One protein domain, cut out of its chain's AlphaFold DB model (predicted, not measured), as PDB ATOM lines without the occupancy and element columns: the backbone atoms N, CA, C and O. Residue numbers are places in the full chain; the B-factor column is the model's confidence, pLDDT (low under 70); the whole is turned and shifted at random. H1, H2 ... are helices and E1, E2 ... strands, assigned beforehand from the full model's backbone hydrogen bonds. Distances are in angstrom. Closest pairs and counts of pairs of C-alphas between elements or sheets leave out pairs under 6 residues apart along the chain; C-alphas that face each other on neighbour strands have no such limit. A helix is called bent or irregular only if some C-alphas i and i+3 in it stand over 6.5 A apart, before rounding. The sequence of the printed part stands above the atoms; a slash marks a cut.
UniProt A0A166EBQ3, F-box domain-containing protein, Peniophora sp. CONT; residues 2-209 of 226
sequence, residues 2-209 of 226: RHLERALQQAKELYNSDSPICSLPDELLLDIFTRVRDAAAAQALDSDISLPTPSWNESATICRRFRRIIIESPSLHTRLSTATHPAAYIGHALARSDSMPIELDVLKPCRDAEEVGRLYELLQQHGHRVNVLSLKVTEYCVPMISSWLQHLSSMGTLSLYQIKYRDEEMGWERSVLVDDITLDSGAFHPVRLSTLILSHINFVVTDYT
ATOM      1  N   ARG A   2     -57.098  40.967  -2.200       74.75
ATOM      2  CA  ARG A   2     -56.701  41.988  -1.191       74.75
ATOM      3  C   ARG A   2     -57.622  42.166   0.035       74.75
ATOM      4  O   ARG A   2     -57.172  42.630   1.077       74.75
ATOM      5  N   HIS A   3     -58.915  41.850  -0.081       79.38
ATOM      6  CA  HIS A   3     -59.865  41.931   1.040       79.38
ATOM      7  C   HIS A   3     -59.705  40.764   2.030       79.38
ATOM      8  O   HIS A   3     -59.794  40.962   3.236       79.38
ATOM      9  N   LEU A   4     -59.433  39.556   1.525       82.25
ATOM     10  CA  LEU A   4     -59.185  38.365   2.343       82.25
ATOM     11  C   LEU A   4     -57.865  38.484   3.107       82.25
ATOM     12  O   LEU A   4     -57.815  38.157   4.285       82.25
ATOM     13  N   GLU A   5     -56.826  39.032   2.472       86.94
ATOM     14  CA  GLU A   5     -55.544  39.317   3.131       86.94
ATOM     15  C   GLU A   5     -55.705  40.317   4.278       86.94
ATOM     16  O   GLU A   5     -55.164  40.104   5.360       86.94
ATOM     17  N   ARG A   6     -56.498  41.379   4.077       86.31
ATOM     18  CA  ARG A   6     -56.804  42.350   5.136       86.31
ATOM     19  C   ARG A   6     -57.626  41.746   6.272       86.31
ATOM     20  O   ARG A   6     -57.286  41.973   7.426       86.31
ATOM     21  N   ALA A   7     -58.652  40.957   5.961       81.69
ATOM     22  CA  ALA A   7     -59.479  40.301   6.974       81.69
ATOM     23  C   ALA A   7     -58.681  39.269   7.791       81.69
ATOM     24  O   ALA A   7     -58.767  39.250   9.016       81.69
ATOM     25  N   LEU A   8     -57.838  38.465   7.131       86.06
ATOM     26  CA  LEU A   8     -56.913  37.544   7.798       86.06
ATOM     27  C   LEU A   8     -55.924  38.309   8.684       86.06
ATOM     28  O   LEU A   8     -55.625  37.880   9.795       86.06
ATOM     29  N   GLN A   9     -55.413  39.441   8.198       81.19
ATOM     30  CA  GLN A   9     -54.474  40.258   8.952       81.19
ATOM     31  C   GLN A   9     -55.108  40.840  10.218       81.19
ATOM     32  O   GLN A   9     -54.510  40.740  11.286       81.19
ATOM     33  N   GLN A  10     -56.329  41.366  10.115       81.12
ATOM     34  CA  GLN A  10     -57.087  41.864  11.262       81.12
ATOM     35  C   GLN A  10     -57.408  40.746  12.261       81.12
ATOM     36  O   GLN A  10     -57.219  40.928  13.458       81.12
ATOM     37  N   ALA A  11     -57.812  39.563  11.787       79.44
ATOM     38  CA  ALA A  11     -58.062  38.415  12.659       79.44
ATOM     39  C   ALA A  11     -56.794  37.959  13.405       79.44
ATOM     40  O   ALA A  11     -56.858  37.642  14.589       79.44
ATOM     41  N   LYS A  12     -55.628  37.974  12.745       76.50
ATOM     42  CA  LYS A  12     -54.334  37.678  13.383       76.50
ATOM     43  C   LYS A  12     -53.934  38.732  14.411       76.50
ATOM     44  O   LYS A  12     -53.322  38.395  15.417       76.50
ATOM     45  N   GLU A  13     -54.228  40.001  14.154       77.19
ATOM     46  CA  GLU A  13     -53.955  41.085  15.101       77.19
ATOM     47  C   GLU A  13     -54.836  40.965  16.349       77.19
ATOM     48  O   GLU A  13     -54.301  41.034  17.452       77.19
ATOM     49  N   LEU A  14     -56.128  40.665  16.183       72.94
ATOM     50  CA  LEU A  14     -57.062  40.412  17.287       72.94
ATOM     51  C   LEU A  14     -56.692  39.158  18.094       72.94
ATOM     52  O   LEU A  14     -56.654  39.187  19.317       72.94
ATOM     53  N   TYR A  15     -56.332  38.065  17.420       71.19
ATOM     54  CA  TYR A  15     -55.873  36.857  18.111       71.19
ATOM     55  C   TYR A  15     -54.602  37.115  18.931       71.19
ATOM     56  O   TYR A  15     -54.447  36.616  20.042       71.19
ATOM     57  N   ASN A  16     -53.688  37.931  18.398       68.00
ATOM     58  CA  ASN A  16     -52.491  38.313  19.130       68.00
ATOM     59  C   ASN A  16     -52.803  39.261  20.292       68.00
ATOM     60  O   ASN A  16     -52.115  39.156  21.298       68.00
ATOM     61  N   SER A  17     -53.805  40.147  20.211       68.19
ATOM     62  CA  SER A  17     -54.162  41.023  21.341       68.19
ATOM     63  C   SER A  17     -54.699  40.264  22.553       68.19
ATOM     64  O   SER A  17     -54.533  40.738  23.674       68.19
ATOM     65  N   ASP A  18     -55.263  39.074  22.342       72.88
ATOM     66  CA  ASP A  18     -55.762  38.214  23.420       72.88
ATOM     67  C   ASP A  18     -54.644  37.408  24.107       72.88
ATOM     68  O   ASP A  18     -54.857  36.804  25.160       72.88
ATOM     69  N   SER A  19     -53.431  37.395  23.540       79.38
ATOM     70  CA  SER A  19     -52.290  36.700  24.132       79.38
ATOM     71  C   SER A  19     -51.644  37.543  25.243       79.38
ATOM     72  O   SER A  19     -51.199  38.661  24.971       79.38
ATOM     73  N   PRO A  20     -51.487  37.018  26.478       81.69
ATOM     74  CA  PRO A  20     -50.913  37.769  27.600       81.69
ATOM     75  C   PRO A  20     -49.499  38.303  27.344       81.69
ATOM     76  O   PRO A  20     -49.118  39.334  27.884       81.69
ATOM     77  N   ILE A  21     -48.705  37.627  26.508       84.44
ATOM     78  CA  ILE A  21     -47.358  38.101  26.158       84.44
ATOM     79  C   ILE A  21     -47.410  39.314  25.219       84.44
ATOM     80  O   ILE A  21     -46.554  40.188  25.267       84.44
ATOM     81  N   CYS A  22     -48.444  39.402  24.384       82.00
ATOM     82  CA  CYS A  22     -48.628  40.480  23.422       82.00
ATOM     83  C   CYS A  22     -49.270  41.729  24.031       82.00
ATOM     84  O   CYS A  22     -49.376  42.727  23.321       82.00
ATOM     85  N   SER A  23     -49.684  41.702  25.302       86.00
ATOM     86  CA  SER A  23     -50.144  42.883  26.045       86.00
ATOM     87  C   SER A  23     -49.034  43.545  26.870       86.00
ATOM     88  O   SER A  23     -49.201  44.679  27.314       86.00
ATOM     89  N   LEU A  24     -47.881  42.884  27.030       90.06
ATOM     90  CA  LEU A  24     -46.711  43.450  27.706       90.06
ATOM     91  C   LEU A  24     -46.203  44.699  26.970       90.06
ATOM     92  O   LEU A  24     -46.319  44.733  25.748       90.06
ATOM     93  N   PRO A  25     -45.625  45.704  27.648       93.50
ATOM     94  CA  PRO A  25     -44.908  46.814  27.012       93.50
ATOM     95  C   PRO A  25     -43.715  46.355  26.153       93.50
ATOM     96  O   PRO A  25     -43.187  45.257  26.349       93.50
ATOM     97  N   ASP A  26     -43.296  47.186  25.190       94.06
ATOM     98  CA  ASP A  26     -42.186  46.856  24.277       94.06
ATOM     99  C   ASP A  26     -40.867  46.660  25.052       94.06
ATOM    100  O   ASP A  26     -40.070  45.801  24.687       94.06
ATOM    101  N   GLU A  27     -40.677  47.379  26.160       94.44
ATOM    102  CA  GLU A  27     -39.500  47.293  27.030       94.44
ATOM    103  C   GLU A  27     -39.390  45.915  27.695       94.44
ATOM    104  O   GLU A  27     -38.325  45.304  27.694       94.44
ATOM    105  N   LEU A  28     -40.508  45.374  28.195       95.56
ATOM    106  CA  LEU A  28     -40.518  44.038  28.801       95.56
ATOM    107  C   LEU A  28     -40.290  42.943  27.757       95.56
ATOM    108  O   LEU A  28     -39.638  41.941  28.038       95.56
ATOM    109  N   LEU A  29     -40.814  43.127  26.544       94.19
ATOM    110  CA  LEU A  29     -40.562  42.208  25.434       94.19
ATOM    111  C   LEU A  29     -39.091  42.232  25.009       94.19
ATOM    112  O   LEU A  29     -38.509  41.172  24.786       94.19
ATOM    113  N   LEU A  30     -38.480  43.416  24.943       95.25
ATOM    114  CA  LEU A  30     -37.054  43.576  24.670       95.25
ATOM    115  C   LEU A  30     -36.196  42.864  25.726       95.25
ATOM    116  O   LEU A  30     -35.276  42.127  25.364       95.25
ATOM    117  N   ASP A  31     -36.528  43.010  27.009       95.44
ATOM    118  CA  ASP A  31     -35.846  42.308  28.102       95.44
ATOM    119  C   ASP A  31     -35.982  40.785  27.984       95.44
ATOM    120  O   ASP A  31     -35.009  40.049  28.170       95.44
ATOM    121  N   ILE A  32     -37.176  40.293  27.634       94.12
ATOM    122  CA  ILE A  32     -37.409  38.866  27.379       94.12
ATOM    123  C   ILE A  32     -36.533  38.389  26.215       94.12
ATOM    124  O   ILE A  32     -35.817  37.401  26.366       94.12
ATOM    125  N   PHE A  33     -36.536  39.085  25.075       94.38
ATOM    126  CA  PHE A  33     -35.729  38.693  23.914       94.38
ATOM    127  C   PHE A  33     -34.232  38.728  24.202       94.38
ATOM    128  O   PHE A  33     -33.512  37.836  23.758       94.38
ATOM    129  N   THR A  34     -33.775  39.701  24.991       93.75
ATOM    130  CA  THR A  34     -32.380  39.794  25.434       93.75
ATOM    131  C   THR A  34     -31.992  38.548  26.229       93.75
ATOM    132  O   THR A  34     -31.016  37.880  25.897       93.75
ATOM    133  N   ARG A  35     -32.817  38.148  27.205       92.62
ATOM    134  CA  ARG A  35     -32.585  36.931  28.001       92.62
ATOM    135  C   ARG A  35     -32.621  35.657  27.159       92.62
ATOM    136  O   ARG A  35     -31.805  34.768  27.379       92.62
ATOM    137  N   VAL A  36     -33.543  35.560  26.199       90.75
ATOM    138  CA  VAL A  36     -33.642  34.404  25.290       90.75
ATOM    139  C   VAL A  36     -32.393  34.299  24.414       90.75
ATOM    140  O   VAL A  36     -31.828  33.214  24.285       90.75
ATOM    141  N   ARG A  37     -31.926  35.420  23.850       90.56
ATOM    142  CA  ARG A  37     -30.677  35.481  23.084       90.56
ATOM    143  C   ARG A  37     -29.485  35.048  23.932       90.56
ATOM    144  O   ARG A  37     -28.709  34.206  23.490       90.56
ATOM    145  N   ASP A  38     -29.343  35.605  25.130       89.12
ATOM    146  CA  ASP A  38     -28.186  35.345  25.991       89.12
ATOM    147  C   ASP A  38     -28.161  33.894  26.479       89.12
ATOM    148  O   ASP A  38     -27.103  33.265  26.496       89.12
ATOM    149  N   ALA A  39     -29.327  33.322  26.793       86.62
ATOM    150  CA  ALA A  39     -29.453  31.906  27.121       86.62
ATOM    151  C   ALA A  39     -29.072  31.004  25.936       86.62
ATOM    152  O   ALA A  39     -28.388  30.001  26.131       86.62
ATOM    153  N   ALA A  40     -29.478  31.362  24.712       83.94
ATOM    154  CA  ALA A  40     -29.096  30.627  23.507       83.94
ATOM    155  C   ALA A  40     -27.585  30.716  23.236       83.94
ATOM    156  O   ALA A  40     -26.966  29.716  22.882       83.94
ATOM    157  N   ALA A  41     -26.976  31.887  23.444       82.56
ATOM    158  CA  ALA A  41     -25.535  32.076  23.297       82.56
ATOM    159  C   ALA A  41     -24.735  31.275  24.340       82.56
ATOM    160  O   ALA A  41     -23.778  30.595  23.981       82.56
ATOM    161  N   ALA A  42     -25.164  31.275  25.607       82.31
ATOM    162  CA  ALA A  42     -24.533  30.475  26.659       82.31
ATOM    163  C   ALA A  42     -24.592  28.968  26.347       82.31
ATOM    164  O   ALA A  42     -23.579  28.276  26.413       82.31
ATOM    165  N   GLN A  43     -25.753  28.475  25.902       81.06
ATOM    166  CA  GLN A  43     -25.897  27.083  25.465       81.06
ATOM    167  C   GLN A  43     -25.003  26.752  24.266       81.06
ATOM    168  O   GLN A  43     -24.489  25.640  24.170       81.06
ATOM    169  N   ALA A  44     -24.809  27.704  23.350       77.75
ATOM    170  CA  ALA A  44     -23.969  27.510  22.175       77.75
ATOM    171  C   ALA A  44     -22.502  27.351  22.568       77.75
ATOM    172  O   ALA A  44     -21.803  26.514  22.006       77.75
ATOM    173  N   LEU A  45     -22.057  28.134  23.552       74.75
ATOM    174  CA  LEU A  45     -20.700  28.082  24.074       74.75
ATOM    175  C   LEU A  45     -20.421  26.767  24.813       74.75
ATOM    176  O   LEU A  45     -19.356  26.182  24.624       74.75
ATOM    177  N   ASP A  46     -21.385  26.249  25.570       74.00
ATOM    178  CA  ASP A  46     -21.239  24.973  26.286       74.00
ATOM    179  C   ASP A  46     -21.376  23.754  25.364       74.00
ATOM    180  O   ASP A  46     -20.750  22.715  25.589       74.00
ATOM    181  N   SER A  47     -22.178  23.863  24.305       69.25
ATOM    182  CA  SER A  47     -22.419  22.759  23.385       69.25
ATOM    183  C   SER A  47     -21.267  22.593  22.392       69.25
ATOM    184  O   SER A  47     -20.906  23.493  21.634       69.25
ATOM    185  N   ASP A  48     -20.701  21.388  22.342       63.50
ATOM    186  CA  ASP A  48     -19.797  20.971  21.262       63.50
ATOM    187  C   ASP A  48     -20.563  20.434  20.042       63.50
ATOM    188  O   ASP A  48     -19.969  20.096  19.015       63.50
ATOM    189  N   ILE A  49     -21.894  20.393  20.118       61.06
ATOM    190  CA  ILE A  49     -22.810  19.955  19.062       61.06
ATOM    191  C   ILE A  49     -23.536  21.188  18.507       61.06
ATOM    192  O   ILE A  49     -23.818  22.130  19.249       61.06
ATOM    193  N   SER A  50     -23.833  21.197  17.205       57.72
ATOM    194  CA  SER A  50     -24.702  22.221  16.614       57.72
ATOM    195  C   SER A  50     -26.023  22.262  17.382       57.72
ATOM    196  O   SER A  50     -26.679  21.229  17.524       57.72
ATOM    197  N   LEU A  51     -26.381  23.430  17.916       62.19
ATOM    198  CA  LEU A  51     -27.613  23.568  18.683       62.19
ATOM    199  C   LEU A  51     -28.826  23.261  17.796       62.19
ATOM    200  O   LEU A  51     -28.834  23.646  16.622       62.19
ATOM    201  N   PRO A  52     -29.850  22.582  18.336       54.06
ATOM    202  CA  PRO A  52     -31.091  22.392  17.612       54.06
ATOM    203  C   PRO A  52     -31.764  23.747  17.368       54.06
ATOM    204  O   PRO A  52     -31.801  24.617  18.238       54.06
ATOM    205  N   THR A  53     -32.320  23.898  16.171       56.31
ATOM    206  CA  THR A  53     -33.328  24.912  15.869       56.31
ATOM    207  C   THR A  53     -34.523  24.735  16.822       56.31
ATOM    208  O   THR A  53     -34.897  23.597  17.123       56.31
ATOM    209  N   PRO A  54     -35.133  25.821  17.324       57.97
ATOM    210  CA  PRO A  54     -35.109  27.162  16.747       57.97
ATOM    211  C   PRO A  54     -34.046  28.118  17.309       57.97
ATOM    212  O   PRO A  54     -33.785  28.161  18.511       57.97
ATOM    213  N   SER A  55     -33.464  28.943  16.437       74.38
ATOM    214  CA  SER A  55     -32.571  30.037  16.841       74.38
ATOM    215  C   SER A  55     -33.368  31.171  17.507       74.38
ATOM    216  O   SER A  55     -34.545  31.380  17.212       74.38
ATOM    217  N   TRP A  56     -32.757  31.934  18.423       83.88
ATOM    218  CA  TRP A  56     -33.481  32.935  19.236       83.88
ATOM    219  C   TRP A  56     -34.255  33.974  18.396       83.88
ATOM    220  O   TRP A  56     -35.307  34.474  18.812       83.88
ATOM    221  N   ASN A  57     -33.761  34.274  17.190       83.50
ATOM    222  CA  ASN A  57     -34.358  35.210  16.239       83.50
ATOM    223  C   ASN A  57     -35.626  34.669  15.557       83.50
ATOM    224  O   ASN A  57     -36.331  35.444  14.910       83.50
ATOM    225  N   GLU A  58     -35.974  33.390  15.721       86.44
ATOM    226  CA  GLU A  58     -37.265  32.853  15.274       86.44
ATOM    227  C   GLU A  58     -38.447  33.497  16.000       86.44
ATOM    228  O   GLU A  58     -39.544  33.572  15.446       86.44
ATOM    229  N   SER A  59     -38.208  34.097  17.169       85.94
ATOM    230  CA  SER A  59     -39.167  34.976  17.849       85.94
ATOM    231  C   SER A  59     -39.703  36.083  16.923       85.94
ATOM    232  O   SER A  59     -40.855  36.499  17.042       85.94
ATOM    233  N   ALA A  60     -38.915  36.515  15.929       88.69
ATOM    234  CA  ALA A  60     -39.318  37.502  14.928       88.69
ATOM    235  C   ALA A  60     -40.351  36.975  13.910       88.69
ATOM    236  O   ALA A  60     -40.910  37.753  13.136       88.69
ATOM    237  N   THR A  61     -40.606  35.667  13.876       89.06
ATOM    238  CA  THR A  61     -41.594  35.038  12.983       89.06
ATOM    239  C   THR A  61     -42.979  34.923  13.621       89.06
ATOM    240  O   THR A  61     -43.965  34.805  12.895       89.06
ATOM    241  N   ILE A  62     -43.065  35.031  14.953       87.56
ATOM    242  CA  ILE A  62     -44.297  34.824  15.730       87.56
ATOM    243  C   ILE A  62     -45.358  35.868  15.365       87.56
ATOM    244  O   ILE A  62     -46.471  35.531  14.962       87.56
ATOM    245  N   CYS A  63     -45.026  37.155  15.490       88.00
ATOM    246  CA  CYS A  63     -45.942  38.241  15.159       88.00
ATOM    247  C   CYS A  63     -45.199  39.503  14.696       88.00
ATOM    248  O   CYS A  63     -43.996  39.668  14.904       88.00
ATOM    249  N   ARG A  64     -45.935  40.434  14.073       88.81
ATOM    250  CA  ARG A  64     -45.372  41.696  13.555       88.81
ATOM    251  C   ARG A  64     -44.740  42.555  14.647       88.81
ATOM    252  O   ARG A  64     -43.712  43.171  14.397       88.81
ATOM    253  N   ARG A  65     -45.341  42.579  15.840       90.56
ATOM    254  CA  ARG A  65     -44.833  43.355  16.976       90.56
ATOM    255  C   ARG A  65     -43.472  42.834  17.431       90.56
ATOM    256  O   ARG A  65     -42.542  43.619  17.558       90.56
ATOM    257  N   PHE A  66     -43.332  41.518  17.579       92.69
ATOM    258  CA  PHE A  66     -42.060  40.895  17.956       92.69
ATOM    259  C   PHE A  66     -41.003  41.135  16.888       92.69
ATOM    260  O   PHE A  66     -39.891  41.546  17.198       92.69
ATOM    261  N   ARG A  67     -41.378  40.963  15.616       93.06
ATOM    262  CA  ARG A  67     -40.500  41.256  14.484       93.06
ATOM    263  C   ARG A  67     -39.971  42.686  14.514       93.06
ATOM    264  O   ARG A  67     -38.779  42.878  14.312       93.06
ATOM    265  N   ARG A  68     -40.854  43.658  14.758       94.19
ATOM    266  CA  ARG A  68     -40.506  45.076  14.867       94.19
ATOM    267  C   ARG A  68     -39.483  45.289  15.979       94.19
ATOM    268  O   ARG A  68     -38.388  45.749  15.693       94.19
ATOM    269  N   ILE A  69     -39.806  44.867  17.205       94.44
ATOM    270  CA  ILE A  69     -38.929  45.032  18.376       94.44
ATOM    271  C   ILE A  69     -37.563  44.389  18.121       94.44
ATOM    272  O   ILE A  69     -36.538  45.019  18.360       94.44
ATOM    273  N   ILE A  70     -37.536  43.163  17.590       94.38
ATOM    274  CA  ILE A  70     -36.292  42.426  17.354       94.38
ATOM    275  C   ILE A  70     -35.418  43.097  16.295       94.38
ATOM    276  O   ILE A  70     -34.214  43.174  16.487       94.38
ATOM    277  N   ILE A  71     -35.998  43.558  15.182       92.81
ATOM    278  CA  ILE A  71     -35.233  44.152  14.073       92.81
ATOM    279  C   ILE A  71     -34.776  45.576  14.397       92.81
ATOM    280  O   ILE A  71     -33.687  45.966  13.984       92.81
ATOM    281  N   GLU A  72     -35.615  46.352  15.082       93.81
ATOM    282  CA  GLU A  72     -35.374  47.777  15.330       93.81
ATOM    283  C   GLU A  72     -34.518  48.037  16.572       93.81
ATOM    284  O   GLU A  72     -34.044  49.155  16.728       93.81
ATOM    285  N   SER A  73     -34.294  47.038  17.436       95.50
ATOM    286  CA  SER A  73     -33.479  47.195  18.649       95.50
ATOM    287  C   SER A  73     -32.018  46.802  18.391       95.50
ATOM    288  O   SER A  73     -31.714  45.605  18.337       95.50
ATOM    289  N   PRO A  74     -31.071  47.761  18.299       95.19
ATOM    290  CA  PRO A  74     -29.670  47.459  17.990       95.19
ATOM    291  C   PRO A  74     -29.008  46.580  19.054       95.19
ATOM    292  O   PRO A  74     -28.182  45.722  18.738       95.19
ATOM    293  N   SER A  75     -29.433  46.740  20.312       94.44
ATOM    294  CA  SER A  75     -28.918  46.002  21.466       94.44
ATOM    295  C   SER A  75     -29.125  44.498  21.364       94.44
ATOM    296  O   SER A  75     -28.336  43.761  21.939       94.44
ATOM    297  N   LEU A  76     -30.129  44.016  20.620       94.62
ATOM    298  CA  LEU A  76     -30.355  42.584  20.407       94.62
ATOM    299  C   LEU A  76     -29.350  41.969  19.430       94.62
ATOM    300  O   LEU A  76     -29.151  40.756  19.433       94.62
ATOM    301  N   HIS A  77     -28.667  42.796  18.643       94.69
ATOM    302  CA  HIS A  77     -27.745  42.381  17.593       94.69
ATOM    303  C   HIS A  77     -26.264  42.504  17.985       94.69
ATOM    304  O   HIS A  77     -25.400  42.450  17.115       94.69
ATOM    305  N   THR A  78     -25.962  42.664  19.277       94.62
ATOM    306  CA  THR A  78     -24.589  42.834  19.780       94.62
ATOM    307  C   THR A  78     -23.891  41.536  20.169       94.62
ATOM    308  O   THR A  78     -22.669  41.486  20.125       94.62
ATOM    309  N   ARG A  79     -24.641  40.486  20.524       93.06
ATOM    310  CA  ARG A  79     -24.088  39.175  20.885       93.06
ATOM    311  C   ARG A  79     -24.307  38.177  19.759       93.06
ATOM    312  O   ARG A  79     -25.447  37.817  19.454       93.06
ATOM    313  N   LEU A  80     -23.218  37.776  19.114       91.75
ATOM    314  CA  LEU A  80     -23.205  37.017  17.868       91.75
ATOM    315  C   LEU A  80     -22.427  35.722  18.059       91.75
ATOM    316  O   LEU A  80     -21.425  35.692  18.763       91.75
ATOM    317  N   SER A  81     -22.871  34.648  17.412       89.44
ATOM    318  CA  SER A  81     -22.206  33.354  17.522       89.44
ATOM    319  C   SER A  81     -22.292  32.570  16.219       89.44
ATOM    320  O   SER A  81     -23.380  32.425  15.656       89.44
ATOM    321  N   THR A  82     -21.162  32.013  15.773       87.62
ATOM    322  CA  THR A  82     -21.105  31.162  14.570       87.62
ATOM    323  C   THR A  82     -21.743  29.789  14.771       87.62
ATOM    324  O   THR A  82     -22.031  29.105  13.798       87.62
ATOM    325  N   ALA A  83     -22.011  29.367  16.015       81.50
ATOM    326  CA  ALA A  83     -22.746  28.122  16.265       81.50
ATOM    327  C   ALA A  83     -24.262  28.278  16.114       81.50
ATOM    328  O   ALA A  83     -24.957  27.291  15.887       81.50
ATOM    329  N   THR A  84     -24.777  29.498  16.285       80.56
ATOM    330  CA  THR A  84     -26.221  29.774  16.214       80.56
ATOM    331  C   THR A  84     -26.625  30.411  14.893       80.56
ATOM    332  O   THR A  84     -27.786  30.300  14.506       80.56
ATOM    333  N   HIS A  85     -25.695  31.077  14.201       85.44
ATOM    334  CA  HIS A  85     -25.989  31.817  12.982       85.44
ATOM    335  C   HIS A  85     -24.857  31.703  11.951       85.44
ATOM    336  O   HIS A  85     -23.687  31.791  12.324       85.44
ATOM    337  N   PRO A  86     -25.188  31.608  10.650       87.44
ATOM    338  CA  PRO A  86     -24.195  31.657   9.583       87.44
ATOM    339  C   PRO A  86     -23.608  33.067   9.433       87.44
ATOM    340  O   PRO A  86     -24.239  34.069   9.800       87.44
ATOM    341  N   ALA A  87     -22.443  33.168   8.787       88.56
ATOM    342  CA  ALA A  87     -21.738  34.439   8.575       88.56
ATOM    343  C   ALA A  87     -22.612  35.523   7.906       88.56
ATOM    344  O   ALA A  87     -22.537  36.697   8.263       88.56
ATOM    345  N   ALA A  88     -23.509  35.139   6.990       88.81
ATOM    346  CA  ALA A  88     -24.434  36.079   6.347       88.81
ATOM    347  C   ALA A  88     -25.368  36.780   7.353       88.81
ATOM    348  O   ALA A  88     -25.593  37.987   7.268       88.81
ATOM    349  N   TYR A  89     -25.887  36.041   8.339       89.50
ATOM    350  CA  TYR A  89     -26.711  36.629   9.392       89.50
ATOM    351  C   TYR A  89     -25.878  37.512  10.321       89.50
ATOM    352  O   TYR A  89     -26.333  38.594  10.686       89.50
ATOM    353  N   ILE A  90     -24.659  37.083  10.667       92.06
ATOM    354  CA  ILE A  90     -23.720  37.884  11.466       92.06
ATOM    355  C   ILE A  90     -23.488  39.240  10.791       92.06
ATOM    356  O   ILE A  90     -23.624  40.265  11.451       92.06
ATOM    357  N   GLY A  91     -23.265  39.276   9.474       92.81
ATOM    358  CA  GLY A  91     -23.147  40.527   8.718       92.81
ATOM    359  C   GLY A  91     -24.382  41.430   8.837       92.81
ATOM    360  O   GLY A  91     -24.264  42.623   9.109       92.81
ATOM    361  N   HIS A  92     -25.588  40.867   8.722       93.06
ATOM    362  CA  HIS A  92     -26.820  41.635   8.932       93.06
ATOM    363  C   HIS A  92     -26.967  42.155  10.365       93.06
ATOM    364  O   HIS A  92     -27.440  43.274  10.564       93.06
ATOM    365  N   ALA A  93     -26.582  41.368  11.364       92.94
ATOM    366  CA  ALA A  93     -26.644  41.776  12.760       92.94
ATOM    367  C   ALA A  93     -25.598  42.861  13.085       92.94
ATOM    368  O   ALA A  93     -25.911  43.823  13.785       92.94
ATOM    369  N   LEU A  94     -24.400  42.788  12.499       94.19
ATOM    370  CA  LEU A  94     -23.388  43.845  12.585       94.19
ATOM    371  C   LEU A  94     -23.899  45.170  12.005       94.19
ATOM    372  O   LEU A  94     -23.709  46.215  12.622       94.19
ATOM    373  N   ALA A  95     -24.613  45.127  10.878       93.50
ATOM    374  CA  ALA A  95     -25.238  46.318  10.304       93.50
ATOM    375  C   ALA A  95     -26.358  46.894  11.194       93.50
ATOM    376  O   ALA A  95     -26.512  48.108  11.279       93.50
ATOM    377  N   ARG A  96     -27.139  46.042  11.874       94.19
ATOM    378  CA  ARG A  96     -28.252  46.479  12.744       94.19
ATOM    379  C   ARG A  96     -27.830  46.949  14.129       94.19
ATOM    380  O   ARG A  96     -28.550  47.720  14.746       94.19
ATOM    381  N   SER A  97     -26.694  46.475  14.624       93.94
ATOM    382  CA  SER A  97     -26.135  46.892  15.914       93.94
ATOM    383  C   SER A  97     -25.460  48.269  15.863       93.94
ATOM    384  O   SER A  97     -24.975  48.740  16.889       93.94
ATOM    385  N   ASP A  98     -25.442  48.917  14.694       89.75
ATOM    386  CA  ASP A  98     -24.966  50.287  14.483       89.75
ATOM    387  C   ASP A  98     -23.521  50.513  14.965       89.75
ATOM    388  O   ASP A  98     -22.596  49.951  14.383       89.75
ATOM    389  N   SER A  99     -23.297  51.289  16.029       92.00
ATOM    390  CA  SER A  99     -21.974  51.530  16.618       92.00
ATOM    391  C   SER A  99     -21.767  50.812  17.956       92.00
ATOM    392  O   SER A  99     -20.799  51.093  18.662       92.00
ATOM    393  N   MET A 100     -22.674  49.911  18.349       94.88
ATOM    394  CA  MET A 100     -22.598  49.233  19.645       94.88
ATOM    395  C   MET A 100     -21.426  48.239  19.702       94.88
ATOM    396  O   MET A 100     -21.084  47.654  18.663       94.88
ATOM    397  N   PRO A 101     -20.830  48.022  20.892       95.62
ATOM    398  CA  PRO A 101     -19.798  47.011  21.087       95.62
ATOM    399  C   PRO A 101     -20.362  45.604  20.862       95.62
ATOM    400  O   PRO A 101     -21.516  45.326  21.195       95.62
ATOM    401  N   ILE A 102     -19.537  44.733  20.288       96.12
ATOM    402  CA  ILE A 102     -19.904  43.377  19.880       96.12
ATOM    403  C   ILE A 102     -19.227  42.344  20.777       96.12
ATOM    404  O   ILE A 102     -18.029  42.433  21.057       96.12
ATOM    405  N   GLU A 103     -20.008  41.344  21.164       95.31
ATOM    406  CA  GLU A 103     -19.541  40.082  21.725       95.31
ATOM    407  C   GLU A 103     -19.665  39.016  20.636       95.31
ATOM    408  O   GLU A 103     -20.761  38.777  20.116       95.31
ATOM    409  N   LEU A 104     -18.545  38.414  20.245       93.44
ATOM    410  CA  LEU A 104     -18.494  37.440  19.165       93.44
ATOM    411  C   LEU A 104     -17.957  36.100  19.668       93.44
ATOM    412  O   LEU A 104     -16.792  35.984  20.036       93.44
ATOM    413  N   ASP A 105     -18.790  35.069  19.580       91.19
ATOM    414  CA  ASP A 105     -18.412  33.692  19.871       91.19
ATOM    415  C   ASP A 105     -18.155  32.935  18.559       91.19
ATOM    416  O   ASP A 105     -19.081  32.586  17.818       91.19
ATOM    417  N   VAL A 106     -16.891  32.648  18.255       88.94
ATOM    418  CA  VAL A 106     -16.515  31.842  17.091       88.94
ATOM    419  C   VAL A 106     -16.251  30.407  17.521       88.94
ATOM    420  O   VAL A 106     -15.190  30.039  18.034       88.94
ATOM    421  N   LEU A 107     -17.243  29.566  17.264       82.19
ATOM    422  CA  LEU A 107     -17.168  28.135  17.479       82.19
ATOM    423  C   LEU A 107     -16.742  27.445  16.185       82.19
ATOM    424  O   LEU A 107     -17.423  27.550  15.169       82.19
ATOM    425  N   LYS A 108     -15.637  26.693  16.251       73.94
ATOM    426  CA  LYS A 108     -15.116  25.847  15.160       73.94
ATOM    427  C   LYS A 108     -14.787  26.631  13.882       73.94
ATOM    428  O   LYS A 108     -15.322  26.323  12.815       73.94
ATOM    429  N   PRO A 109     -13.835  27.568  13.949       67.50
ATOM    430  CA  PRO A 109     -13.508  28.468  12.849       67.50
ATOM    431  C   PRO A 109     -12.801  27.783  11.666       67.50
ATOM    432  O   PRO A 109     -12.223  28.467  10.850       67.50
ATOM    433  N   CYS A 110     -12.770  26.451  11.573       64.19
ATOM    434  CA  CYS A 110     -12.040  25.719  10.533       64.19
ATOM    435  C   CYS A 110     -12.907  24.660   9.822       64.19
ATOM    436  O   CYS A 110     -12.369  23.806   9.124       64.19
ATOM    437  N   ARG A 111     -14.237  24.664  10.018       68.44
ATOM    438  CA  ARG A 111     -15.134  23.672   9.391       68.44
ATOM    439  C   ARG A 111     -15.485  23.981   7.939       68.44
ATOM    440  O   ARG A 111     -15.633  23.045   7.161       68.44
ATOM    441  N   ASP A 112     -15.617  25.257   7.598       77.69
ATOM    442  CA  ASP A 112     -16.026  25.708   6.270       77.69
ATOM    443  C   ASP A 112     -15.157  26.897   5.842       77.69
ATOM    444  O   ASP A 112     -15.195  27.966   6.451       77.69
ATOM    445  N   ALA A 113     -14.351  26.700   4.798       81.44
ATOM    446  CA  ALA A 113     -13.445  27.725   4.289       81.44
ATOM    447  C   ALA A 113     -14.186  28.962   3.749       81.44
ATOM    448  O   ALA A 113     -13.659  30.073   3.831       81.44
ATOM    449  N   GLU A 114     -15.402  28.793   3.222       86.00
ATOM    450  CA  GLU A 114     -16.208  29.900   2.717       86.00
ATOM    451  C   GLU A 114     -16.749  30.750   3.872       86.00
ATOM    452  O   GLU A 114     -16.625  31.977   3.848       86.00
ATOM    453  N   GLU A 115     -17.290  30.119   4.920       84.56
ATOM    454  CA  GLU A 115     -17.747  30.842   6.114       84.56
ATOM    455  C   GLU A 115     -16.600  31.574   6.809       84.56
ATOM    456  O   GLU A 115     -16.771  32.706   7.263       84.56
ATOM    457  N   VAL A 116     -15.416  30.963   6.837       85.88
ATOM    458  CA  VAL A 116     -14.191  31.565   7.372       85.88
ATOM    459  C   VAL A 116     -13.775  32.801   6.589       85.88
ATOM    460  O   VAL A 116     -13.470  33.828   7.196       85.88
ATOM    461  N   GLY A 117     -13.782  32.725   5.255       88.31
ATOM    462  CA  GLY A 117     -13.474  33.864   4.392       88.31
ATOM    463  C   GLY A 117     -14.445  35.021   4.619       88.31
ATOM    464  O   GLY A 117     -14.021  36.148   4.867       88.31
ATOM    465  N   ARG A 118     -15.751  34.728   4.652       90.75
ATOM    466  CA  ARG A 118     -16.792  35.731   4.925       90.75
ATOM    467  C   ARG A 118     -16.651  36.346   6.314       90.75
ATOM    468  O   ARG A 118     -16.794  37.554   6.468       90.75
ATOM    469  N   LEU A 119     -16.371  35.536   7.336       90.94
ATOM    470  CA  LEU A 119     -16.153  36.044   8.688       90.94
ATOM    471  C   LEU A 119     -14.925  36.955   8.739       90.94
ATOM    472  O   LEU A 119     -14.986  38.014   9.351       90.94
ATOM    473  N   TYR A 120     -13.840  36.591   8.056       91.88
ATOM    474  CA  TYR A 120     -12.658  37.440   7.966       91.88
ATOM    475  C   TYR A 120     -12.966  38.799   7.326       91.88
ATOM    476  O   TYR A 120     -12.590  39.826   7.886       91.88
ATOM    477  N   GLU A 121     -13.704  38.830   6.214       94.25
ATOM    478  CA  GLU A 121     -14.155  40.080   5.579       94.25
ATOM    479  C   GLU A 121     -15.007  40.935   6.531       94.25
ATOM    480  O   GLU A 121     -14.818  42.150   6.623       94.25
ATOM    481  N   LEU A 122     -15.905  40.309   7.299       94.31
ATOM    482  CA  LEU A 122     -16.705  41.006   8.310       94.31
ATOM    483  C   LEU A 122     -15.837  41.588   9.430       94.31
ATOM    484  O   LEU A 122     -16.081  42.712   9.868       94.31
ATOM    485  N   LEU A 123     -14.811  40.863   9.881       93.69
ATOM    486  CA  LEU A 123     -13.875  41.350  10.896       93.69
ATOM    487  C   LEU A 123     -12.989  42.481  10.365       93.69
ATOM    488  O   LEU A 123     -12.702  43.407  11.113       93.69
ATOM    489  N   GLN A 124     -12.619  42.483   9.084       94.31
ATOM    490  CA  GLN A 124     -11.926  43.630   8.482       94.31
ATOM    491  C   GLN A 124     -12.773  44.907   8.536       94.31
ATOM    492  O   GLN A 124     -12.253  45.993   8.777       94.31
ATOM    493  N   GLN A 125     -14.085  44.787   8.327       94.44
ATOM    494  CA  GLN A 125     -14.996  45.933   8.288       94.44
ATOM    495  C   GLN A 125     -15.440  46.387   9.685       94.44
ATOM    496  O   GLN A 125     -15.525  47.583   9.962       94.44
ATOM    497  N   HIS A 126     -15.715  45.438  10.581       95.19
ATOM    498  CA  HIS A 126     -16.375  45.693  11.863       95.19
ATOM    499  C   HIS A 126     -15.552  45.279  13.088       95.19
ATOM    500  O   HIS A 126     -16.006  45.474  14.213       95.19
ATOM    501  N   GLY A 127     -14.344  44.744  12.908       92.50
ATOM    502  CA  GLY A 127     -13.514  44.213  13.993       92.50
ATOM    503  C   GLY A 127     -13.192  45.235  15.082       92.50
ATOM    504  O   GLY A 127     -13.159  44.893  16.260       92.50
ATOM    505  N   HIS A 128     -13.095  46.515  14.720       93.62
ATOM    506  CA  HIS A 128     -12.922  47.626  15.660       93.62
ATOM    507  C   HIS A 128     -14.071  47.778  16.676       93.62
ATOM    508  O   HIS A 128     -13.944  48.555  17.617       93.62
ATOM    509  N   ARG A 129     -15.198  47.081  16.500       94.88
ATOM    510  CA  ARG A 129     -16.337  47.079  17.433       94.88
ATOM    511  C   ARG A 129     -16.368  45.849  18.333       94.88
ATOM    512  O   ARG A 129     -17.138  45.830  19.288       94.88
ATOM    513  N   VAL A 130     -15.582  44.819  18.032       95.00
ATOM    514  CA  VAL A 130     -15.543  43.586  18.822       95.00
ATOM    515  C   VAL A 130     -14.780  43.862  20.110       95.00
ATOM    516  O   VAL A 130     -13.578  44.113  20.084       95.00
ATOM    517  N   ASN A 131     -15.503  43.837  21.227       94.19
ATOM    518  CA  ASN A 131     -14.946  44.038  22.563       94.19
ATOM    519  C   ASN A 131     -14.657  42.701  23.256       94.19
ATOM    520  O   ASN A 131     -13.668  42.574  23.972       94.19
ATOM    521  N   VAL A 132     -15.509  41.703  23.023       93.62
ATOM    522  CA  VAL A 132     -15.357  40.356  23.581       93.62
ATOM    523  C   VAL A 132     -15.282  39.369  22.430       93.62
ATOM    524  O   VAL A 132     -16.166  39.350  21.572       93.62
ATOM    525  N   LEU A 133     -14.232  38.554  22.415       92.44
ATOM    526  CA  LEU A 133     -14.074  37.459  21.470       92.44
ATOM    527  C   LEU A 133     -13.912  36.145  22.232       92.44
ATOM    528  O   LEU A 133     -12.948  35.977  22.974       92.44
ATOM    529  N   SER A 134     -14.802  35.192  21.985       90.50
ATOM    530  CA  SER A 134     -14.675  33.823  22.481       90.50
ATOM    531  C   SER A 134     -14.334  32.911  21.314       90.50
ATOM    532  O   SER A 134     -15.093  32.826  20.350       90.50
ATOM    533  N   LEU A 135     -13.207  32.206  21.369       87.88
ATOM    534  CA  LEU A 135     -12.783  31.299  20.304       87.88
ATOM    535  C   LEU A 135     -12.694  29.874  20.826       87.88
ATOM    536  O   LEU A 135     -11.931  29.594  21.749       87.88
ATOM    537  N   LYS A 136     -13.395  28.947  20.167       83.88
ATOM    538  CA  LYS A 136     -13.081  27.523  20.308       83.88
ATOM    539  C   LYS A 136     -12.050  27.115  19.256       83.88
ATOM    540  O   LYS A 136     -12.376  27.024  18.070       83.88
ATOM    541  N   VAL A 137     -10.813  26.883  19.684       78.38
ATOM    542  CA  VAL A 137      -9.642  26.717  18.819       78.38
ATOM    543  C   VAL A 137      -9.181  25.263  18.726       78.38
ATOM    544  O   VAL A 137      -9.275  24.488  19.680       78.38
ATOM    545  N   THR A 138      -8.645  24.915  17.558       74.69
ATOM    546  CA  THR A 138      -7.801  23.734  17.335       74.69
ATOM    547  C   THR A 138      -6.425  24.198  16.856       74.69
ATOM    548  O   THR A 138      -6.263  25.347  16.435       74.69
ATOM    549  N   GLU A 139      -5.428  23.314  16.894       70.94
ATOM    550  CA  GLU A 139      -4.036  23.627  16.523       70.94
ATOM    551  C   GLU A 139      -3.902  24.188  15.094       70.94
ATOM    552  O   GLU A 139      -3.047  25.026  14.817       70.94
ATOM    553  N   TYR A 140      -4.802  23.800  14.190       73.38
ATOM    554  CA  TYR A 140      -4.798  24.241  12.794       73.38
ATOM    555  C   TYR A 140      -5.309  25.674  12.593       73.38
ATOM    556  O   TYR A 140      -5.029  26.292  11.567       73.38
ATOM    557  N   CYS A 141      -6.045  26.227  13.558       75.62
ATOM    558  CA  CYS A 141      -6.711  27.521  13.404       75.62
ATOM    559  C   CYS A 141      -5.817  28.717  13.794       75.62
ATOM    560  O   CYS A 141      -6.188  29.868  13.569       75.62
ATOM    561  N   VAL A 142      -4.624  28.474  14.349       75.50
ATOM    562  CA  VAL A 142      -3.743  29.513  14.914       75.50
ATOM    563  C   VAL A 142      -3.297  30.584  13.906       75.50
ATOM    564  O   VAL A 142      -3.390  31.773  14.238       75.50
ATOM    565  N   PRO A 143      -2.846  30.239  12.681       79.31
ATOM    566  CA  PRO A 143      -2.407  31.254  11.720       79.31
ATOM    567  C   PRO A 143      -3.545  32.195  11.307       79.31
ATOM    568  O   PRO A 143      -3.346  33.398  11.162       79.31
ATOM    569  N   MET A 144      -4.754  31.652  11.177       83.81
ATOM    570  CA  MET A 144      -5.958  32.403  10.830       83.81
ATOM    571  C   MET A 144      -6.418  33.300  11.984       83.81
ATOM    572  O   MET A 144      -6.702  34.472  11.774       83.81
ATOM    573  N   ILE A 145      -6.434  32.804  13.220       83.12
ATOM    574  CA  ILE A 145      -6.789  33.637  14.382       83.12
ATOM    575  C   ILE A 145      -5.827  34.824  14.502       83.12
ATOM    576  O   ILE A 145      -6.242  35.947  14.784       83.12
ATOM    577  N   SER A 146      -4.545  34.603  14.206       82.19
ATOM    578  CA  SER A 146      -3.539  35.667  14.207       82.19
ATOM    579  C   SER A 146      -3.838  36.774  13.190       82.19
ATOM    580  O   SER A 146      -3.560  37.936  13.478       82.19
ATOM    581  N   SER A 147      -4.410  36.450  12.023       86.06
ATOM    582  CA  SER A 147      -4.813  37.468  11.043       86.06
ATOM    583  C   SER A 147      -6.083  38.206  11.464       86.06
ATOM    584  O   SER A 147      -6.208  39.397  11.197       86.06
ATOM    585  N   TRP A 148      -6.999  37.542  12.172       89.56
ATOM    586  CA  TRP A 148      -8.225  38.162  12.685       89.56
ATOM    587  C   TRP A 148      -7.927  39.211  13.750       89.56
ATOM    588  O   TRP A 148      -8.437  40.325  13.674       89.56
ATOM    589  N   LEU A 149      -7.046  38.881  14.697       86.06
ATOM    590  CA  LEU A 149      -6.678  39.751  15.818       86.06
ATOM    591  C   LEU A 149      -6.095  41.102  15.384       86.06
ATOM    592  O   LEU A 149      -6.169  42.066  16.138       86.06
ATOM    593  N   GLN A 150      -5.549  41.204  14.170       87.56
ATOM    594  CA  GLN A 150      -5.046  42.469  13.624       87.56
ATOM    595  C   GLN A 150      -6.155  43.505  13.402       87.56
ATOM    596  O   GLN A 150      -5.875  44.701  13.409       87.56
ATOM    597  N   HIS A 151      -7.403  43.057  13.247       91.00
ATOM    598  CA  HIS A 151      -8.562  43.914  12.985       91.00
ATOM    599  C   HIS A 151      -9.377  44.234  14.247       91.00
ATOM    600  O   HIS A 151     -10.342  44.990  14.177       91.00
ATOM    601  N   LEU A 152      -8.998  43.690  15.411       90.56
ATOM    602  CA  LEU A 152      -9.751  43.779  16.672       90.56
ATOM    603  C   LEU A 152      -9.164  44.836  17.615       90.56
ATOM    604  O   LEU A 152      -8.717  44.540  18.720       90.56
ATOM    605  N   SER A 153      -9.141  46.093  17.169       88.12
ATOM    606  CA  SER A 153      -8.471  47.193  17.882       88.12
ATOM    607  C   SER A 153      -9.104  47.589  19.221       88.12
ATOM    608  O   SER A 153      -8.421  48.199  20.043       88.12
ATOM    609  N   SER A 154     -10.375  47.252  19.447       87.81
ATOM    610  CA  SER A 154     -11.129  47.614  20.659       87.81
ATOM    611  C   SER A 154     -11.426  46.418  21.566       87.81
ATOM    612  O   SER A 154     -12.292  46.512  22.430       87.81
ATOM    613  N   MET A 155     -10.747  45.287  21.357       89.75
ATOM    614  CA  MET A 155     -10.986  44.076  22.137       89.75
ATOM    615  C   MET A 155     -10.468  44.239  23.570       89.75
ATOM    616  O   MET A 155      -9.270  44.441  23.778       89.75
ATOM    617  N   GLY A 156     -11.366  44.130  24.549       86.19
ATOM    618  CA  GLY A 156     -11.051  44.099  25.977       86.19
ATOM    619  C   GLY A 156     -10.929  42.683  26.543       86.19
ATOM    620  O   GLY A 156     -10.145  42.458  27.462       86.19
ATOM    621  N   THR A 157     -11.643  41.710  25.969       88.31
ATOM    622  CA  THR A 157     -11.657  40.327  26.470       88.31
ATOM    623  C   THR A 157     -11.438  39.329  25.342       88.31
ATOM    624  O   THR A 157     -12.140  39.365  24.328       88.31
ATOM    625  N   LEU A 158     -10.496  38.407  25.545       88.56
ATOM    626  CA  LEU A 158     -10.308  37.229  24.706       88.56
ATOM    627  C   LEU A 158     -10.427  35.959  25.554       88.56
ATOM    628  O   LEU A 158      -9.602  35.730  26.436       88.56
ATOM    629  N   SER A 159     -11.386  35.108  25.211       87.44
ATOM    630  CA  SER A 159     -11.588  33.797  25.829       87.44
ATOM    631  C   SER A 159     -11.203  32.694  24.849       87.44
ATOM    632  O   SER A 159     -11.695  32.655  23.716       87.44
ATOM    633  N   LEU A 160     -10.314  31.790  25.262       84.25
ATOM    634  CA  LEU A 160      -9.827  30.687  24.433       84.25
ATOM    635  C   LEU A 160     -10.243  29.341  25.030       84.25
ATOM    636  O   LEU A 160      -9.857  28.961  26.136       84.25
ATOM    637  N   TYR A 161     -10.983  28.571  24.241       81.94
ATOM    638  CA  TYR A 161     -11.436  27.226  24.579       81.94
ATOM    639  C   TYR A 161     -10.771  26.236  23.631       81.94
ATOM    640  O   TYR A 161     -10.836  26.400  22.413       81.94
ATOM    641  N   GLN A 162     -10.145  25.188  24.150       74.06
ATOM    642  CA  GLN A 162      -9.536  24.168  23.300       74.06
ATOM    643  C   GLN A 162     -10.545  23.062  23.015       74.06
ATOM    644  O   GLN A 162     -11.129  22.484  23.933       74.06
ATOM    645  N   ILE A 163     -10.709  22.737  21.731       71.38
ATOM    646  CA  ILE A 163     -11.462  21.554  21.309       71.38
ATOM    647  C   ILE A 163     -10.472  20.416  21.069       71.38
ATOM    648  O   ILE A 163      -9.549  20.547  20.263       71.38
ATOM    649  N   LYS A 164     -10.692  19.275  21.722       63.50
ATOM    650  CA  LYS A 164      -9.981  18.033  21.404       63.50
ATOM    651  C   LYS A 164     -10.673  17.335  20.235       63.50
ATOM    652  O   LYS A 164     -11.847  16.983  20.333       63.50
ATOM    653  N   TYR A 165      -9.950  17.118  19.140       56.53
ATOM    654  CA  TYR A 165     -10.368  16.154  18.123       56.53
ATOM    655  C   TYR A 165     -10.030  14.758  18.650       56.53
ATOM    656  O   TYR A 165      -8.868  14.468  18.928       56.53
ATOM    657  N   ARG A 166     -11.042  13.911  18.836       48.16
ATOM    658  CA  ARG A 166     -10.833  12.474  19.017       48.16
ATOM    659  C   ARG A 166     -11.084  11.831  17.662       48.16
ATOM    660  O   ARG A 166     -12.148  12.069  17.093       48.16
ATOM    661  N   ASP A 167     -10.105  11.093  17.150       48.31
ATOM    662  CA  ASP A 167     -10.219  10.405  15.864       48.31
ATOM    663  C   ASP A 167     -11.489   9.535  15.822       48.31
ATOM    664  O   ASP A 167     -11.714   8.667  16.664       48.31
ATOM    665  N   GLU A 168     -12.332   9.909  14.864       47.44
ATOM    666  CA  GLU A 168     -13.481   9.304  14.178       47.44
ATOM    667  C   GLU A 168     -14.423   8.256  14.807       47.44
ATOM    668  O   GLU A 168     -15.481   8.058  14.216       47.44
ATOM    669  N   GLU A 169     -14.205   7.651  15.982       46.12
ATOM    670  CA  GLU A 169     -15.101   6.552  16.415       46.12
ATOM    671  C   GLU A 169     -15.957   6.752  17.668       46.12
ATOM    672  O   GLU A 169     -16.979   6.083  17.765       46.12
ATOM    673  N   MET A 170     -15.691   7.686  18.587       43.44
ATOM    674  CA  MET A 170     -16.651   7.965  19.676       43.44
ATOM    675  C   MET A 170     -16.467   9.345  20.316       43.44
ATOM    676  O   MET A 170     -15.658   9.503  21.230       43.44
ATOM    677  N   GLY A 171     -17.314  10.291  19.893       49.34
ATOM    678  CA  GLY A 171     -17.755  11.448  20.681       49.34
ATOM    679  C   GLY A 171     -16.747  12.587  20.885       49.34
ATOM    680  O   GLY A 171     -15.559  12.380  21.112       49.34
ATOM    681  N   TRP A 172     -17.255  13.822  20.851       45.84
ATOM    682  CA  TRP A 172     -16.517  15.015  21.271       45.84
ATOM    683  C   TRP A 172     -16.342  14.985  22.798       45.84
ATOM    684  O   TRP A 172     -17.325  14.826  23.523       45.84
ATOM    685  N   GLU A 173     -15.110  15.128  23.296       49.12
ATOM    686  CA  GLU A 173     -14.888  15.432  24.715       49.12
ATOM    687  C   GLU A 173     -15.184  16.911  24.975       49.12
ATOM    688  O   GLU A 173     -14.852  17.770  24.158       49.12
ATOM    689  N   ARG A 174     -15.799  17.173  26.134       54.06
ATOM    690  CA  ARG A 174     -16.225  18.493  26.610       54.06
ATOM    691  C   ARG A 174     -15.107  19.531  26.438       54.06
ATOM    692  O   ARG A 174     -14.011  19.339  26.967       54.06
ATOM    693  N   SER A 175     -15.411  20.635  25.756       55.69
ATOM    694  CA  SER A 175     -14.544  21.819  25.691       55.69
ATOM    695  C   SER A 175     -14.125  22.266  27.092       55.69
ATOM    696  O   SER A 175     -14.958  22.415  27.987       55.69
ATOM    697  N   VAL A 176     -12.827  22.496  27.281       56.75
ATOM    698  CA  VAL A 176     -12.274  23.053  28.519       56.75
ATOM    699  C   VAL A 176     -11.819  24.474  28.213       56.75
ATOM    700  O   VAL A 176     -11.105  24.694  27.230       56.75
ATOM    701  N   LEU A 177     -12.264  25.437  29.025       59.03
ATOM    702  CA  LEU A 177     -11.709  26.788  29.005       59.03
ATOM    703  C   LEU A 177     -10.220  26.672  29.324       59.03
ATOM    704  O   LEU A 177      -9.855  26.173  30.389       59.03
ATOM    705  N   VAL A 178      -9.381  27.072  28.377       59.41
ATOM    706  CA  VAL A 178      -7.930  27.016  28.558       59.41
ATOM    707  C   VAL A 178      -7.445  28.301  29.191       59.41
ATOM    708  O   VAL A 178      -6.578  28.242  30.059       59.41
ATOM    709  N   ASP A 179      -8.009  29.438  28.780       59.19
ATOM    710  CA  ASP A 179      -7.589  30.732  29.291       59.19
ATOM    711  C   ASP A 179      -8.649  31.817  29.063       59.19
ATOM    712  O   ASP A 179      -9.319  31.831  28.026       59.19
ATOM    713  N   ASP A 180      -8.739  32.741  30.016       60.34
ATOM    714  CA  ASP A 180      -9.527  33.970  29.928       60.34
ATOM    715  C   ASP A 180      -8.574  35.152  30.089       60.34
ATOM    716  O   ASP A 180      -8.107  35.475  31.184       60.34
ATOM    717  N   ILE A 181      -8.277  35.813  28.975       64.81
ATOM    718  CA  ILE A 181      -7.366  36.949  28.943       64.81
ATOM    719  C   ILE A 181      -8.207  38.224  28.980       64.81
ATOM    720  O   ILE A 181      -8.726  38.687  27.961       64.81
ATOM    721  N   THR A 182      -8.327  38.814  30.167       62.75
ATOM    722  CA  THR A 182      -8.864  40.168  30.342       62.75
ATOM    723  C   THR A 182      -7.747  41.185  30.158       62.75
ATOM    724  O   THR A 182      -6.770  41.190  30.911       62.75
ATOM    725  N   LEU A 183      -7.881  42.050  29.159       59.28
ATOM    726  CA  LEU A 183      -6.937  43.125  28.906       59.28
ATOM    727  C   LEU A 183      -7.373  44.343  29.713       59.28
ATOM    728  O   LEU A 183      -8.439  44.914  29.491       59.28
ATOM    729  N   ASP A 184      -6.542  44.722  30.679       48.66
ATOM    730  CA  ASP A 184      -6.736  45.962  31.417       48.66
ATOM    731  C   ASP A 184      -6.674  47.139  30.430       48.66
ATOM    732  O   ASP A 184      -5.897  47.087  29.479       48.66
ATOM    733  N   SER A 185      -7.501  48.167  30.646       45.62
ATOM    734  CA  SER A 185      -7.916  49.252  29.717       45.62
ATOM    735  C   SER A 185      -6.845  50.039  28.911       45.62
ATOM    736  O   SER A 185      -7.169  51.010  28.225       45.62
ATOM    737  N   GLY A 186      -5.573  49.643  28.942       45.56
ATOM    738  CA  GLY A 186      -4.511  50.115  28.062       45.56
ATOM    739  C   GLY A 186      -4.553  49.456  26.679       45.56
ATOM    740  O   GLY A 186      -4.536  48.237  26.553       45.56
ATOM    741  N   ALA A 187      -4.576  50.301  25.645       48.06
ATOM    742  CA  ALA A 187      -4.579  49.989  24.213       48.06
ATOM    743  C   ALA A 187      -4.088  48.579  23.810       48.06
ATOM    744  O   ALA A 187      -2.919  48.225  23.987       48.06
ATOM    745  N   PHE A 188      -4.976  47.832  23.150       49.12
ATOM    746  CA  PHE A 188      -4.705  46.550  22.506       49.12
ATOM    747  C   PHE A 188      -3.452  46.626  21.612       49.12
ATOM    748  O   PHE A 188      -3.340  47.505  20.756       49.12
ATOM    749  N   HIS A 189      -2.479  45.731  21.806       54.16
ATOM    750  CA  HIS A 189      -1.297  45.614  20.940       54.16
ATOM    751  C   HIS A 189      -1.292  44.229  20.271       54.16
ATOM    752  O   HIS A 189      -0.833  43.262  20.888       54.16
ATOM    753  N   PRO A 190      -1.743  44.121  19.003       50.50
ATOM    754  CA  PRO A 190      -1.923  42.844  18.299       50.50
ATOM    755  C   PRO A 190      -0.672  41.951  18.289       50.50
ATOM    756  O   PRO A 190      -0.764  40.728  18.349       50.50
ATOM    757  N   VAL A 191       0.514  42.569  18.262       50.38
ATOM    758  CA  VAL A 191       1.821  41.890  18.171       50.38
ATOM    759  C   VAL A 191       2.196  41.149  19.460       50.38
ATOM    760  O   VAL A 191       2.835  40.096  19.417       50.38
ATOM    761  N   ARG A 192       1.794  41.663  20.630       53.62
ATOM    762  CA  ARG A 192       2.056  40.976  21.905       53.62
ATOM    763  C   ARG A 192       1.172  39.746  22.051       53.62
ATOM    764  O   ARG A 192       1.649  38.727  22.531       53.62
ATOM    765  N   LEU A 193      -0.069  39.829  21.578       57.44
ATOM    766  CA  LEU A 193      -1.061  38.776  21.730       57.44
ATOM    767  C   LEU A 193      -0.829  37.606  20.771       57.44
ATOM    768  O   LEU A 193      -0.943  36.470  21.198       57.44
ATOM    769  N   SER A 194      -0.419  37.847  19.520       53.91
ATOM    770  CA  SER A 194      -0.008  36.755  18.623       53.91
ATOM    771  C   SER A 194       1.173  35.981  19.203       53.91
ATOM    772  O   SER A 194       1.161  34.758  19.190       53.91
ATOM    773  N   THR A 195       2.143  36.665  19.811       57.53
ATOM    774  CA  THR A 195       3.267  36.021  20.507       57.53
ATOM    775  C   THR A 195       2.809  35.267  21.762       57.53
ATOM    776  O   THR A 195       3.279  34.161  22.011       57.53
ATOM    777  N   LEU A 196       1.867  35.823  22.533       58.72
ATOM    778  CA  LEU A 196       1.324  35.208  23.750       58.72
ATOM    779  C   LEU A 196       0.483  33.969  23.418       58.72
ATOM    780  O   LEU A 196       0.755  32.900  23.949       58.72
ATOM    781  N   ILE A 197      -0.414  34.070  22.438       59.72
ATOM    782  CA  ILE A 197      -1.207  32.971  21.877       59.72
ATOM    783  C   ILE A 197      -0.297  31.911  21.261       59.72
ATOM    784  O   ILE A 197      -0.458  30.738  21.565       59.72
ATOM    785  N   LEU A 198       0.698  32.285  20.451       59.34
ATOM    786  CA  LEU A 198       1.650  31.324  19.883       59.34
ATOM    787  C   LEU A 198       2.484  30.645  20.973       59.34
ATOM    788  O   LEU A 198       2.733  29.449  20.877       59.34
ATOM    789  N   SER A 199       2.899  31.372  22.014       56.66
ATOM    790  CA  SER A 199       3.652  30.803  23.140       56.66
ATOM    791  C   SER A 199       2.800  29.875  24.008       56.66
ATOM    792  O   SER A 199       3.283  28.817  24.397       56.66
ATOM    793  N   HIS A 200       1.535  30.218  24.259       55.38
ATOM    794  CA  HIS A 200       0.625  29.436  25.097       55.38
ATOM    795  C   HIS A 200       0.064  28.236  24.343       55.38
ATOM    796  O   HIS A 200       0.029  27.138  24.889       55.38
ATOM    797  N   ILE A 201      -0.268  28.388  23.060       54.84
ATOM    798  CA  ILE A 201      -0.647  27.255  22.217       54.84
ATOM    799  C   ILE A 201       0.556  26.326  22.026       54.84
ATOM    800  O   ILE A 201       0.400  25.127  22.215       54.84
ATOM    801  N   ASN A 202       1.774  26.833  21.785       50.22
ATOM    802  CA  ASN A 202       2.959  25.966  21.767       50.22
ATOM    803  C   ASN A 202       3.200  25.276  23.115       50.22
ATOM    804  O   ASN A 202       3.565  24.104  23.113       50.22
ATOM    805  N   PHE A 203       2.994  25.948  24.253       47.09
ATOM    806  CA  PHE A 203       3.145  25.347  25.583       47.09
ATOM    807  C   PHE A 203       2.132  24.218  25.822       47.09
ATOM    808  O   PHE A 203       2.508  23.120  26.222       47.09
ATOM    809  N   VAL A 204       0.860  24.440  25.485       46.16
ATOM    810  CA  VAL A 204      -0.203  23.434  25.620       46.16
ATOM    811  C   VAL A 204       0.011  22.255  24.657       46.16
ATOM    812  O   VAL A 204      -0.178  21.103  25.043       46.16
ATOM    813  N   VAL A 205       0.485  22.505  23.431       46.12
ATOM    814  CA  VAL A 205       0.803  21.463  22.432       46.12
ATOM    815  C   VAL A 205       2.062  20.661  22.815       46.12
ATOM    816  O   VAL A 205       2.121  19.439  22.631       46.12
ATOM    817  N   THR A 206       3.076  21.306  23.402       46.94
ATOM    818  CA  THR A 206       4.313  20.631  23.847       46.94
ATOM    819  C   THR A 206       4.136  19.827  25.139       46.94
ATOM    820  O   THR A 206       4.668  18.717  25.234       46.94
ATOM    821  N   ASP A 207       3.334  20.297  26.099       44.84
ATOM    822  CA  ASP A 207       2.993  19.524  27.309       44.84
ATOM    823  C   ASP A 207       2.136  18.283  26.980       44.84
ATOM    824  O   ASP A 207       2.152  17.280  27.691       44.84
ATOM    825  N   TYR A 208       1.429  18.290  25.846       36.78
ATOM    826  CA  TYR A 208       0.601  17.160  25.419       36.78
ATOM    827  C   TYR A 208       1.366  16.121  24.587       36.78
ATOM    828  O   TYR A 208       1.248  14.916  24.822       36.78
ATOM    829  N   THR A 209       2.218  16.560  23.653       44.75
ATOM    830  CA  THR A 209       3.103  15.655  22.891       44.75
ATOM    831  C   THR A 209       4.111  14.931  23.784       44.75
ATOM    832  O   THR A 209       4.478  13.791  23.498       44.75
TER     833      THR A 209
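What this domain is: This is residues 2 to 209 of the 226 residues of the protein "F-box domain-containing protein" of Peniophora sp. CONT (UniProt A0A166EBQ3). A twisted, curving wall of five strands has a row of four helices, H7, H8, H9 and H10, along one side, while the last part of the long helix H3 packs on its other face near E1. The rest of H3 reaches past the E1 edge and forms a small helical lobe with H4 and H5, and from beyond this lobe residues 2 to 11 of H1 stick out. The printed part has 208 residues, with ten named helices and five named strands: H1 to H6, E1, H7, E2, H8, E3, H9, E4, E5, H10. The sheet's order is E1 E2 E3 E4 E5, mixed, and the class is mixed, helices and strands. The whole is elongated, spanning 69 by 45 by 28 A, and only just loose, close to compact, with a radius of gyration of the C-alphas of 20.2 A.

How they stand to each other: The twisted sheet has edge strands E1, residues 79 to 81, and E5, residues 176 to 182; its inner strands are E2, residues 102 to 107, E3, residues 130 to 137, and E4, residues 157 to 162. E1 and E2 are parallel, with N 80 and O 103 within hydrogen-bond range at 2.8 A. E2 and E3 are parallel, with N 106 and O 134 at 2.8 A, and so are E3 and E4, with N 135 and O 159 at 2.8 A. E4 and E5 form an antiparallel hairpin, with N 160 and O 179 at 2.9 A. H7, residues 87 to 96, H8, residues 113 to 129, and H9, residues 139 to 149, make three strand-helix-strand units, two parallel neighbour strands with a helix between: E1, H7, E2; E2, H8, E3; and E3, H9, E4, each crossover right-handed. These helices and H10, residues 190 to 209, only graze the sheet. H7 and H8 touch at Ala 87 and Leu 119, whose C-alphas are the closest at 5.8 A, at a shallow tilt of 19 degrees, the same way. H9 and H10 touch, closest C-alphas Ser 146 and Ser 194 at 5.8 A, at a shallow tilt of 9 degrees, opposite ways. H8 and H9 only just touch, with 3 pairs of C-alphas within 8 A, the closest Tyr 120 and Trp 148 at 6.5 A. H3, residues 26 to 46, is on one face of the sheet, the two making two layers, at a height over the sheet of 9.9 A; it runs along the strands, at 16 degrees to E2 on the local plane. H3 and H4, residues 56 to 62, are a helical hairpin and touch, closest C-alphas Arg 37 and Trp 56 at 5.4 A. H5, residues 64 to 72, touches H4, closest C-alphas Ala 60 and Arg 67 at 4.0 A, and H3, closest C-alphas Leu 30 and Ile 69 at 6.7 A. H6, residues 74 to 77, touches H7, closest C-alphas His 77 and Ala 93 at 5.0 A. H1, residues 2 to 17, and H2, residues 20 to 23, are close but not clearly touching, closest C-alphas Asn 16 and Cys 22 at 6.2 A. Every O i to N i+4 pair is within hydrogen-bond range in H1, H3, H5 and H7, against 11 of 13 in H8, 5 of 7 in H9, 15 of 16 in H10 and 0 of 3 in H4, where 4 of 4 O i to N i+3 pairs are; H2 and H6 are too short for an i+4 pair.

Where its parts are: H1 begins at C-alpha 2, (-56.701, 41.988, -1.191), and is 22.7 A long. H3 measures 30.4 A, H8 23.6 A, E3 17.9 A and E5 17.5 A. H10, 28.0 A, ends at C-alpha 209, (3.103, 15.655, 22.891). H8 and H9 are irregular: C-alphas 125 and 128 are 7.8 A apart, and C-alphas 140 and 143 are 7.5 A apart.

The domain as a whole: The C-alphas farthest apart, His 3 and Asp 207, are 71.7 A apart. The printed part has no cut; E4 to E5 is a long link. Mean pLDDT of the printed part is 78.1; residues 16 to 17, 47 to 54, 109 to 111 and 164 to 209 are under 70.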